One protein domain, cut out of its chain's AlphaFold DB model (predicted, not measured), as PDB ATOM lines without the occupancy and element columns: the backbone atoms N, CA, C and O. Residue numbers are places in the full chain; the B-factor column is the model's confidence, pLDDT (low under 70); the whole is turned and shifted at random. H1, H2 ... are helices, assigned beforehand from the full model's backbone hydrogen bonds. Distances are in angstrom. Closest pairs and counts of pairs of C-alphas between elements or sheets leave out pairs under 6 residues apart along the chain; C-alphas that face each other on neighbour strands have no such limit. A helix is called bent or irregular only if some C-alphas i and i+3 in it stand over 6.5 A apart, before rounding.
ATOM      1  N   VAL A  64     198.704 116.884 118.044       84.81
ATOM      2  CA  VAL A  64     198.771 117.720 119.258       84.81
ATOM      3  C   VAL A  64     198.396 116.953 120.530       84.81
ATOM      4  O   VAL A  64     199.074 117.088 121.552       84.81
ATOM      5  N   LEU A  65     197.343 116.128 120.486       87.38
ATOM      6  CA  LEU A  65     196.895 115.384 121.661       87.38
ATOM      7  C   LEU A  65     197.922 114.327 122.067       87.38
ATOM      8  O   LEU A  65     198.284 114.249 123.239       87.38
ATOM      9  N   SER A  66     198.430 113.558 121.105       87.38
ATOM     10  CA  SER A  66     199.414 112.506 121.377       87.38
ATOM     11  C   SER A  66     200.760 113.057 121.850       87.38
ATOM     12  O   SER A  66     201.379 112.465 122.732       87.38
ATOM     13  N   ALA A  67     201.201 114.195 121.305       89.31
ATOM     14  CA  ALA A  67     202.522 114.750 121.593       89.31
ATOM     15  C   ALA A  67     202.579 115.628 122.856       89.31
ATOM     16  O   ALA A  67     203.599 115.625 123.541       89.31
ATOM     17  N   ALA A  68     201.519 116.384 123.164       89.88
ATOM     18  CA  ALA A  68     201.539 117.373 124.248       89.88
ATOM     19  C   ALA A  68     200.438 117.153 125.292       89.88
ATOM     20  O   ALA A  68     200.708 117.215 126.490       89.88
ATOM     21  N   PHE A  69     199.205 116.866 124.870       91.44
ATOM     22  CA  PHE A  69     198.081 116.769 125.804       91.44
ATOM     23  C   PHE A  69     198.145 115.527 126.698       91.44
ATOM     24  O   PHE A  69     198.049 115.647 127.916       91.44
ATOM     25  N   ILE A  70     198.304 114.337 126.105       91.69
ATOM     26  CA  ILE A  70     198.293 113.063 126.838       91.69
ATOM     27  C   ILE A  70     199.391 113.023 127.913       91.69
ATOM     28  O   ILE A  70     199.055 112.663 129.043       91.69
ATOM     29  N   PRO A  71     200.658 113.405 127.640       92.12
ATOM     30  CA  PRO A  71     201.702 113.431 128.664       92.12
ATOM     31  C   PRO A  71     201.373 114.373 129.825       92.12
ATOM     32  O   PRO A  71     201.441 113.954 130.977       92.12
ATOM     33  N   VAL A  72     200.948 115.606 129.523       93.06
ATOM     34  CA  VAL A  72     200.614 116.616 130.539       93.06
ATOM     35  C   VAL A  72     199.434 116.154 131.388       93.06
ATOM     36  O   VAL A  72     199.511 116.158 132.612       93.06
ATOM     37  N   PHE A  73     198.353 115.695 130.756       93.44
ATOM     38  CA  PHE A  73     197.181 115.205 131.475       93.44
ATOM     39  C   PHE A  73     197.527 113.992 132.349       93.44
ATOM     40  O   PHE A  73     197.169 113.954 133.524       93.44
ATOM     41  N   SER A  74     198.291 113.036 131.813       93.00
ATOM     42  CA  SER A  74     198.713 111.841 132.553       93.00
ATOM     43  C   SER A  74     199.600 112.188 133.753       93.00
ATOM     44  O   SER A  74     199.514 111.522 134.783       93.00
ATOM     45  N   GLU A  75     200.417 113.238 133.652       94.81
ATOM     46  CA  GLU A  75     201.231 113.744 134.758       94.81
ATOM     47  C   GLU A  75     200.370 114.297 135.906       94.81
ATOM     48  O   GLU A  75     200.642 113.996 137.070       94.81
ATOM     49  N   TYR A  76     199.308 115.052 135.599       95.62
ATOM     50  CA  TYR A  76     198.362 115.546 136.610       95.62
ATOM     51  C   TYR A  76     197.662 114.400 137.348       95.62
ATOM     52  O   TYR A  76     197.619 114.403 138.580       95.62
ATOM     53  N   ILE A  77     197.188 113.391 136.606       94.44
ATOM     54  CA  ILE A  77     196.558 112.200 137.192       94.44
ATOM     55  C   ILE A  77     197.559 111.425 138.059       94.44
ATOM     56  O   ILE A  77     197.250 111.061 139.190       94.44
ATOM     57  N   ALA A  78     198.792 111.226 137.583       94.31
ATOM     58  CA  ALA A  78     199.827 110.512 138.332       94.31
ATOM     59  C   ALA A  78     200.226 111.218 139.641       94.31
ATOM     60  O   ALA A  78     200.607 110.557 140.606       94.31
ATOM     61  N   LYS A  79     200.125 112.552 139.689       95.44
ATOM     62  CA  LYS A  79     200.372 113.366 140.889       95.44
ATOM     63  C   LYS A  79     199.166 113.441 141.837       95.44
ATOM     64  O   LYS A  79     199.269 114.094 142.872       95.44
ATOM     65  N   GLY A  80     198.041 112.804 141.500       93.56
ATOM     66  CA  GLY A  80     196.800 112.863 142.278       93.56
ATOM     67  C   GLY A  80     196.095 114.221 142.217       93.56
ATOM     68  O   GLY A  80     195.221 114.488 143.035       93.56
ATOM     69  N   ASN A  81     196.467 115.085 141.269       94.88
ATOM     70  CA  ASN A  81     195.851 116.395 141.066       94.88
ATOM     71  C   ASN A  81     194.838 116.326 139.913       94.88
ATOM     72  O   ASN A  81     195.009 116.957 138.865       94.88
ATOM     73  N   GLU A  82     193.817 115.487 140.089       93.38
ATOM     74  CA  GLU A  82     192.835 115.194 139.042       93.38
ATOM     75  C   GLU A  82     192.008 116.425 138.662       93.38
ATOM     76  O   GLU A  82     191.788 116.656 137.473       93.38
ATOM     77  N   ASP A  83     191.615 117.247 139.639       94.50
ATOM     78  CA  ASP A  83     190.813 118.455 139.407       94.50
ATOM     79  C   ASP A  83     191.515 119.428 138.450       94.50
ATOM     80  O   ASP A  83     190.916 119.921 137.488       94.50
ATOM     81  N   GLU A  84     192.814 119.664 138.657       93.12
ATOM     82  CA  GLU A  84     193.592 120.542 137.781       93.12
ATOM     83  C   GLU A  84     193.820 119.901 136.405       93.12
ATOM     84  O   GLU A  84     193.741 120.586 135.383       93.12
ATOM     85  N   GLY A  85     194.003 118.576 136.350       94.12
ATOM     86  CA  GLY A  85     194.046 117.824 135.094       94.12
ATOM     87  C   GLY A  85     192.768 117.999 134.266       94.12
ATOM     88  O   GLY A  85     192.830 118.319 133.075       94.12
ATOM     89  N   TRP A  86     191.596 117.874 134.893       95.38
ATOM     90  CA  TRP A  86     190.296 118.098 134.252       95.38
ATOM     91  C   TRP A  86     190.083 119.546 133.825       95.38
ATOM     92  O   TRP A  86     189.460 119.805 132.790       95.38
ATOM     93  N   ARG A  87     190.627 120.504 134.575       94.88
ATOM     94  CA  ARG A  87     190.578 121.925 134.227       94.88
ATOM     95  C   ARG A  87     191.426 122.234 132.991       94.88
ATOM     96  O   ARG A  87     190.971 122.968 132.107       94.88
ATOM     97  N   VAL A  88     192.603 121.616 132.862       91.75
ATOM     98  CA  VAL A  88     193.424 121.671 131.640       91.75
ATOM     99  C   VAL A  88     192.697 121.003 130.469       91.75
ATOM    100  O   VAL A  88     192.576 121.613 129.406       91.75
ATOM    101  N   ALA A  89     192.141 119.803 130.665       92.88
ATOM    102  CA  ALA A  89     191.359 119.096 129.647       92.88
ATOM    103  C   ALA A  89     190.191 119.934 129.123       92.88
ATOM    104  O   ALA A  89     190.045 120.116 127.915       92.88
ATOM    105  N   SER A  90     189.414 120.517 130.033       95.12
ATOM    106  CA  SER A  90     188.285 121.382 129.694       95.12
ATOM    107  C   SER A  90     188.735 122.630 128.938       95.12
ATOM    108  O   SER A  90     188.093 123.026 127.972       95.12
ATOM    109  N   SER A  91     189.863 123.231 129.326       93.75
ATOM    110  CA  SER A  91     190.423 124.399 128.634       93.75
ATOM    111  C   SER A  91     190.827 124.064 127.196       93.75
ATOM    112  O   SER A  91     190.497 124.811 126.275       93.75
ATOM    113  N   VAL A  92     191.479 122.917 126.984       91.31
ATOM    114  CA  VAL A  92     191.871 122.439 125.649       91.31
ATOM    115  C   VAL A  92     190.643 122.122 124.798       91.31
ATOM    116  O   VAL A  92     190.561 122.573 123.657       91.31
ATOM    117  N   VAL A  93     189.659 121.408 125.348       91.31
ATOM    118  CA  VAL A  93     188.407 121.092 124.643       91.31
ATOM    119  C   VAL A  93     187.650 122.365 124.274       91.31
ATOM    120  O   VAL A  93     187.237 122.509 123.127       91.31
ATOM    121  N   ASN A  94     187.524 123.322 125.195       95.00
ATOM    122  CA  ASN A  94     186.883 124.608 124.922       95.00
ATOM    123  C   ASN A  94     187.616 125.384 123.826       95.00
ATOM    124  O   ASN A  94     186.969 125.947 122.948       95.00
ATOM    125  N   LEU A  95     188.952 125.384 123.830       91.88
ATOM    126  CA  LEU A  95     189.747 126.031 122.788       91.88
ATOM    127  C   LEU A  95     189.541 125.366 121.422       91.88
ATOM    128  O   LEU A  95     189.367 126.067 120.425       91.88
ATOM    129  N   ILE A  96     189.506 124.031 121.367       89.44
ATOM    130  CA  ILE A  96     189.196 123.283 120.142       89.44
ATOM    131  C   ILE A  96     187.788 123.639 119.660       89.44
ATOM    132  O   ILE A  96     187.625 124.019 118.504       89.44
ATOM    133  N   LEU A  97     186.779 123.579 120.533       91.44
ATOM    134  CA  LEU A  97     185.392 123.892 120.188       91.44
ATOM    135  C   LEU A  97     185.223 125.334 119.704       91.44
ATOM    136  O   LEU A  97     184.547 125.559 118.703       91.44
ATOM    137  N   LEU A  98     185.862 126.302 120.365       94.81
ATOM    138  CA  LEU A  98     185.857 127.700 119.939       94.81
ATOM    139  C   LEU A  98     186.523 127.865 118.576       94.81
ATOM    140  O   LEU A  98     185.958 128.505 117.696       94.81
ATOM    141  N   THR A  99     187.689 127.251 118.380       89.38
ATOM    142  CA  THR A  99     188.421 127.314 117.112       89.38
ATOM    143  C   THR A  99     187.585 126.721 115.979       89.38
ATOM    144  O   THR A  99     187.402 127.363 114.947       89.38
ATOM    145  N   LEU A 100     186.999 125.538 116.186       88.31
ATOM    146  CA  LEU A 100     186.096 124.905 115.225       88.31
ATOM    147  C   LEU A 100     184.847 125.746 114.968       88.31
ATOM    148  O   LEU A 100     184.455 125.915 113.816       88.31
ATOM    149  N   GLY A 101     184.250 126.315 116.013       91.50
ATOM    150  CA  GLY A 101     183.115 127.223 115.895       91.50
ATOM    151  C   GLY A 101     183.447 128.432 115.024       91.50
ATOM    152  O   GLY A 101     182.689 128.754 114.112       91.50
ATOM    153  N   VAL A 102     184.611 129.053 115.231       92.56
ATOM    154  CA  VAL A 102     185.100 130.153 114.390       92.56
ATOM    155  C   VAL A 102     185.304 129.690 112.950       92.56
ATOM    156  O   VAL A 102     184.814 130.357 112.044       92.56
ATOM    157  N   PHE A 103     185.939 128.539 112.711       87.50
ATOM    158  CA  PHE A 103     186.096 127.998 111.354       87.50
ATOM    159  C   PHE A 103     184.751 127.765 110.657       87.50
ATOM    160  O   PHE A 103     184.610 128.102 109.483       87.50
ATOM    161  N   VAL A 104     183.742 127.255 111.370       88.06
ATOM    162  CA  VAL A 104     182.387 127.069 110.831       88.06
ATOM    163  C   VAL A 104     181.722 128.412 110.518       88.06
ATOM    164  O   VAL A 104     181.126 128.564 109.451       88.06
ATOM    165  N   LEU A 105     181.836 129.406 111.404       90.69
ATOM    166  CA  LEU A 105     181.282 130.748 111.187       90.69
ATOM    167  C   LEU A 105     181.948 131.458 110.003       90.69
ATOM    168  O   LEU A 105     181.259 132.032 109.159       90.69
ATOM    169  N   VAL A 106     183.274 131.373 109.909       88.88
ATOM    170  CA  VAL A 106     184.057 131.907 108.790       88.88
ATOM    171  C   VAL A 106     183.675 131.190 107.497       88.88
ATOM    172  O   VAL A 106     183.340 131.846 106.514       88.88
ATOM    173  N   GLY A 107     183.629 129.856 107.503       85.31
ATOM    174  CA  GLY A 107     183.200 129.061 106.354       85.31
ATOM    175  C   GLY A 107     181.800 129.448 105.874       85.31
ATOM    176  O   GLY A 107     181.584 129.634 104.679       85.31
ATOM    177  N   ARG A 108     180.860 129.681 106.799       84.50
ATOM    178  CA  ARG A 108     179.521 130.184 106.467       84.50
ATOM    179  C   ARG A 108     179.567 131.561 105.800       84.50
ATOM    180  O   ARG A 108     178.834 131.782 104.837       84.50
ATOM    181  N   PHE A 109     180.406 132.473 106.287       84.31
ATOM    182  CA  PHE A 109     180.546 133.809 105.709       84.31
ATOM    183  C   PHE A 109     181.141 133.770 104.295       84.31
ATOM    184  O   PHE A 109     180.635 134.450 103.413       84.31
ATOM    185  N   PHE A 110     182.152 132.936 104.041       79.31
ATOM    186  CA  PHE A 110     182.751 132.782 102.707       79.31
ATOM    187  C   PHE A 110     181.877 132.009 101.713       79.31
ATOM    188  O   PHE A 110     182.006 132.215 100.509       79.31
ATOM    189  N   ASN A 111     180.976 131.147 102.187       67.38
ATOM    190  CA  ASN A 111     180.037 130.432 101.320       67.38
ATOM    191  C   ASN A 111     178.823 131.306 100.922       67.38
ATOM    192  O   ASN A 111     178.185 131.078  99.897       67.38
ATOM    193  N   SER A 112     178.512 132.353 101.698       57.84
ATOM    194  CA  SER A 112     177.399 133.282 101.436       57.84
ATOM    195  C   SER A 112     177.495 134.068 100.107       57.84
ATOM    196  O   SER A 112     176.449 134.238  99.482       57.84
ATOM    197  N   PRO A 113     178.665 134.535  99.628       55.47
ATOM    198  CA  PRO A 113     178.773 135.212  98.333       55.47
ATOM    199  C   PRO A 113     178.657 134.285  97.114       55.47
ATOM    200  O   PRO A 113     178.357 134.762  96.021       55.47
ATOM    201  N   VAL A 114     178.899 132.976  97.260       55.28
ATOM    202  CA  VAL A 114     179.074 132.065  96.110       55.28
ATOM    203  C   VAL A 114     177.741 131.555  95.542       55.28
ATOM    204  O   VAL A 114     177.632 131.348  94.335       55.28
ATOM    205  N   TYR A 115     176.679 131.452  96.346       56.22
ATOM    206  CA  TYR A 115     175.358 131.027  95.849       56.22
ATOM    207  C   TYR A 115     174.573 132.119  95.100       56.22
ATOM    208  O   TYR A 115     173.523 131.833  94.531       56.22
ATOM    209  N   SER A 116     175.073 133.359  95.047       55.34
ATOM    210  CA  SER A 116     174.405 134.473  94.354       55.34
ATOM    211  C   SER A 116     174.568 134.458  92.821       55.34
ATOM    212  O   SER A 116     173.916 135.259  92.154       55.34
ATOM    213  N   TYR A 117     175.403 133.584  92.244       56.28
ATOM    214  CA  TYR A 117     175.683 133.563  90.793       56.28
ATOM    215  C   TYR A 117     175.566 132.177  90.136       56.28
ATOM    216  O   TYR A 117     176.040 131.976  89.023       56.28
ATOM    217  N   GLY A 118     174.925 131.211  90.798       49.81
ATOM    218  CA  GLY A 118     174.769 129.836  90.300       49.81
ATOM    219  C   GLY A 118     173.331 129.441  89.971       49.81
ATOM    220  O   GLY A 118     172.991 128.268  90.035       49.81
ATOM    221  N   GLY A 119     172.460 130.410  89.687       53.88
ATOM    222  CA  GLY A 119     171.068 130.184  89.305       53.88
ATOM    223  C   GLY A 119     170.861 130.204  87.792       53.88
ATOM    224  O   GLY A 119     170.143 131.071  87.318       53.88
ATOM    225  N   SER A 120     171.472 129.283  87.038       56.91
ATOM    226  CA  SER A 120     170.949 128.827  85.735       56.91
ATOM    227  C   SER A 120     171.832 127.743  85.111       56.91
ATOM    228  O   SER A 120     172.940 128.056  84.685       56.91
ATOM    229  N   ARG A 121     171.251 126.542  84.931       53.53
ATOM    230  CA  ARG A 121     171.724 125.414  84.091       53.53
ATOM    231  C   ARG A 121     173.002 124.765  84.641       53.53
ATOM    232  O   ARG A 121     174.062 125.368  84.603       53.53
ATOM    233  N   VAL A 122     172.929 123.573  85.223       48.94
ATOM    234  CA  VAL A 122     172.718 122.261  84.579       48.94
ATOM    235  C   VAL A 122     172.386 121.218  85.639       48.94
ATOM    236  O   VAL A 122     172.916 121.352  86.763       48.94
TER     237      VAL A 122
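Overview. This is residues 64 to 122 of the 122 residues of the protein "Virulence factor mviN" of Desulfosporosinus sp. I2 (UniProt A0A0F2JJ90). One long helix, H2, makes most of the length of this domain, and a shorter helix, H1, folds back beside its first part, so that the two form a lopsided helical hairpin. The rest of H2 sticks out past that hairpin with residues 93 to 111, and a short turn of helix, H3, and a tail with no named element carry on from its far end. The printed part has 59 residues with three named helices, in the order H1, H2, H3, and no named strand; the class is all helix, with 49 of the 59 residues in the helices. The whole is extended, with a radius of gyration of the C-alphas of 20.0 A, and its outline is a rod of 64 by 18 by 13 A.

Arrangement. Begin with the longest helix, H2, residues 82 to 111, and look beside its first residues for H1, residues 64 to 78. H1 and H2 touch, with 8 pairs of C-alphas within 8 A. The closest C-alphas of the two are those of Tyr 76 and Gly 85, 5.1 A apart. H1 touches H2 with residues 73 to 77 alone, and H2 touches H1 with residues 82 to 89 alone. Their lines stand at a shallow tilt of 24 degrees, and they run opposite ways. The two form a helical hairpin, with 17.9 A from centre to centre. At the other end of H2 look for H3, residues 114 to 117; H2 and H3 meet only through their link. H1 and H3 are apart, and H3 touches no helix. Residues 93 to 122, of which 93 to 111 belong to H2 and 114 to 117 belong to H3, stand free: no C-alpha 8 or more places away along the chain comes within 10 A of them. On the backbone, H2 has every O i to N i+4 pair within hydrogen-bond range and H1 has 9 of 11, while H3, with four residues, is too short for such a pair, and its 1 pair of O i to N i+3 is not within range.

Along the chain. Find C-alpha 82, of Glu 82, at (192.835, 115.194, 139.042); from there H2 runs through 30 residues to C-alpha 111, of Asn 111, at (180.037, 130.432, 101.320), a length of 42.6 A. Now go back to Val 64, whose C-alpha is at (198.771, 117.720, 119.258); H1 begins there and runs through 15 residues to Ala 78, 20.4 A from first to last C-alpha. H1 is irregular, but only just: C-alphas 67 and 70 are 6.9 A apart, and its line is a rough one. Last, look for H3 from Val 114 to Tyr 117, whose C-alpha is at (175.683, 133.563, 90.793). H3 is neither bent nor irregular, but only just: C-alphas 114 and 117 are 6.5 A apart.

Size, cuts and confidence. The two C-alphas farthest apart in the domain are those of Lys 79 and Arg 121, at 64.7 A. From the first printed C-alpha, of Val 64, to the last, of Val 122, it is 43.6 A. The printed part has no cut, and residue 122, where it ends, is the chain's last residue. The link from H1 to H2, with 3 residues between them, is tight, and so is the link from H2 to H3, with 2 residues. Look at the B-factor column for the model's confidence: the mean pLDDT of the printed part is 84.0, and residues 111 to 122 are under 70. The mean is 92 for H1, 90 for H2 and 56 for H3.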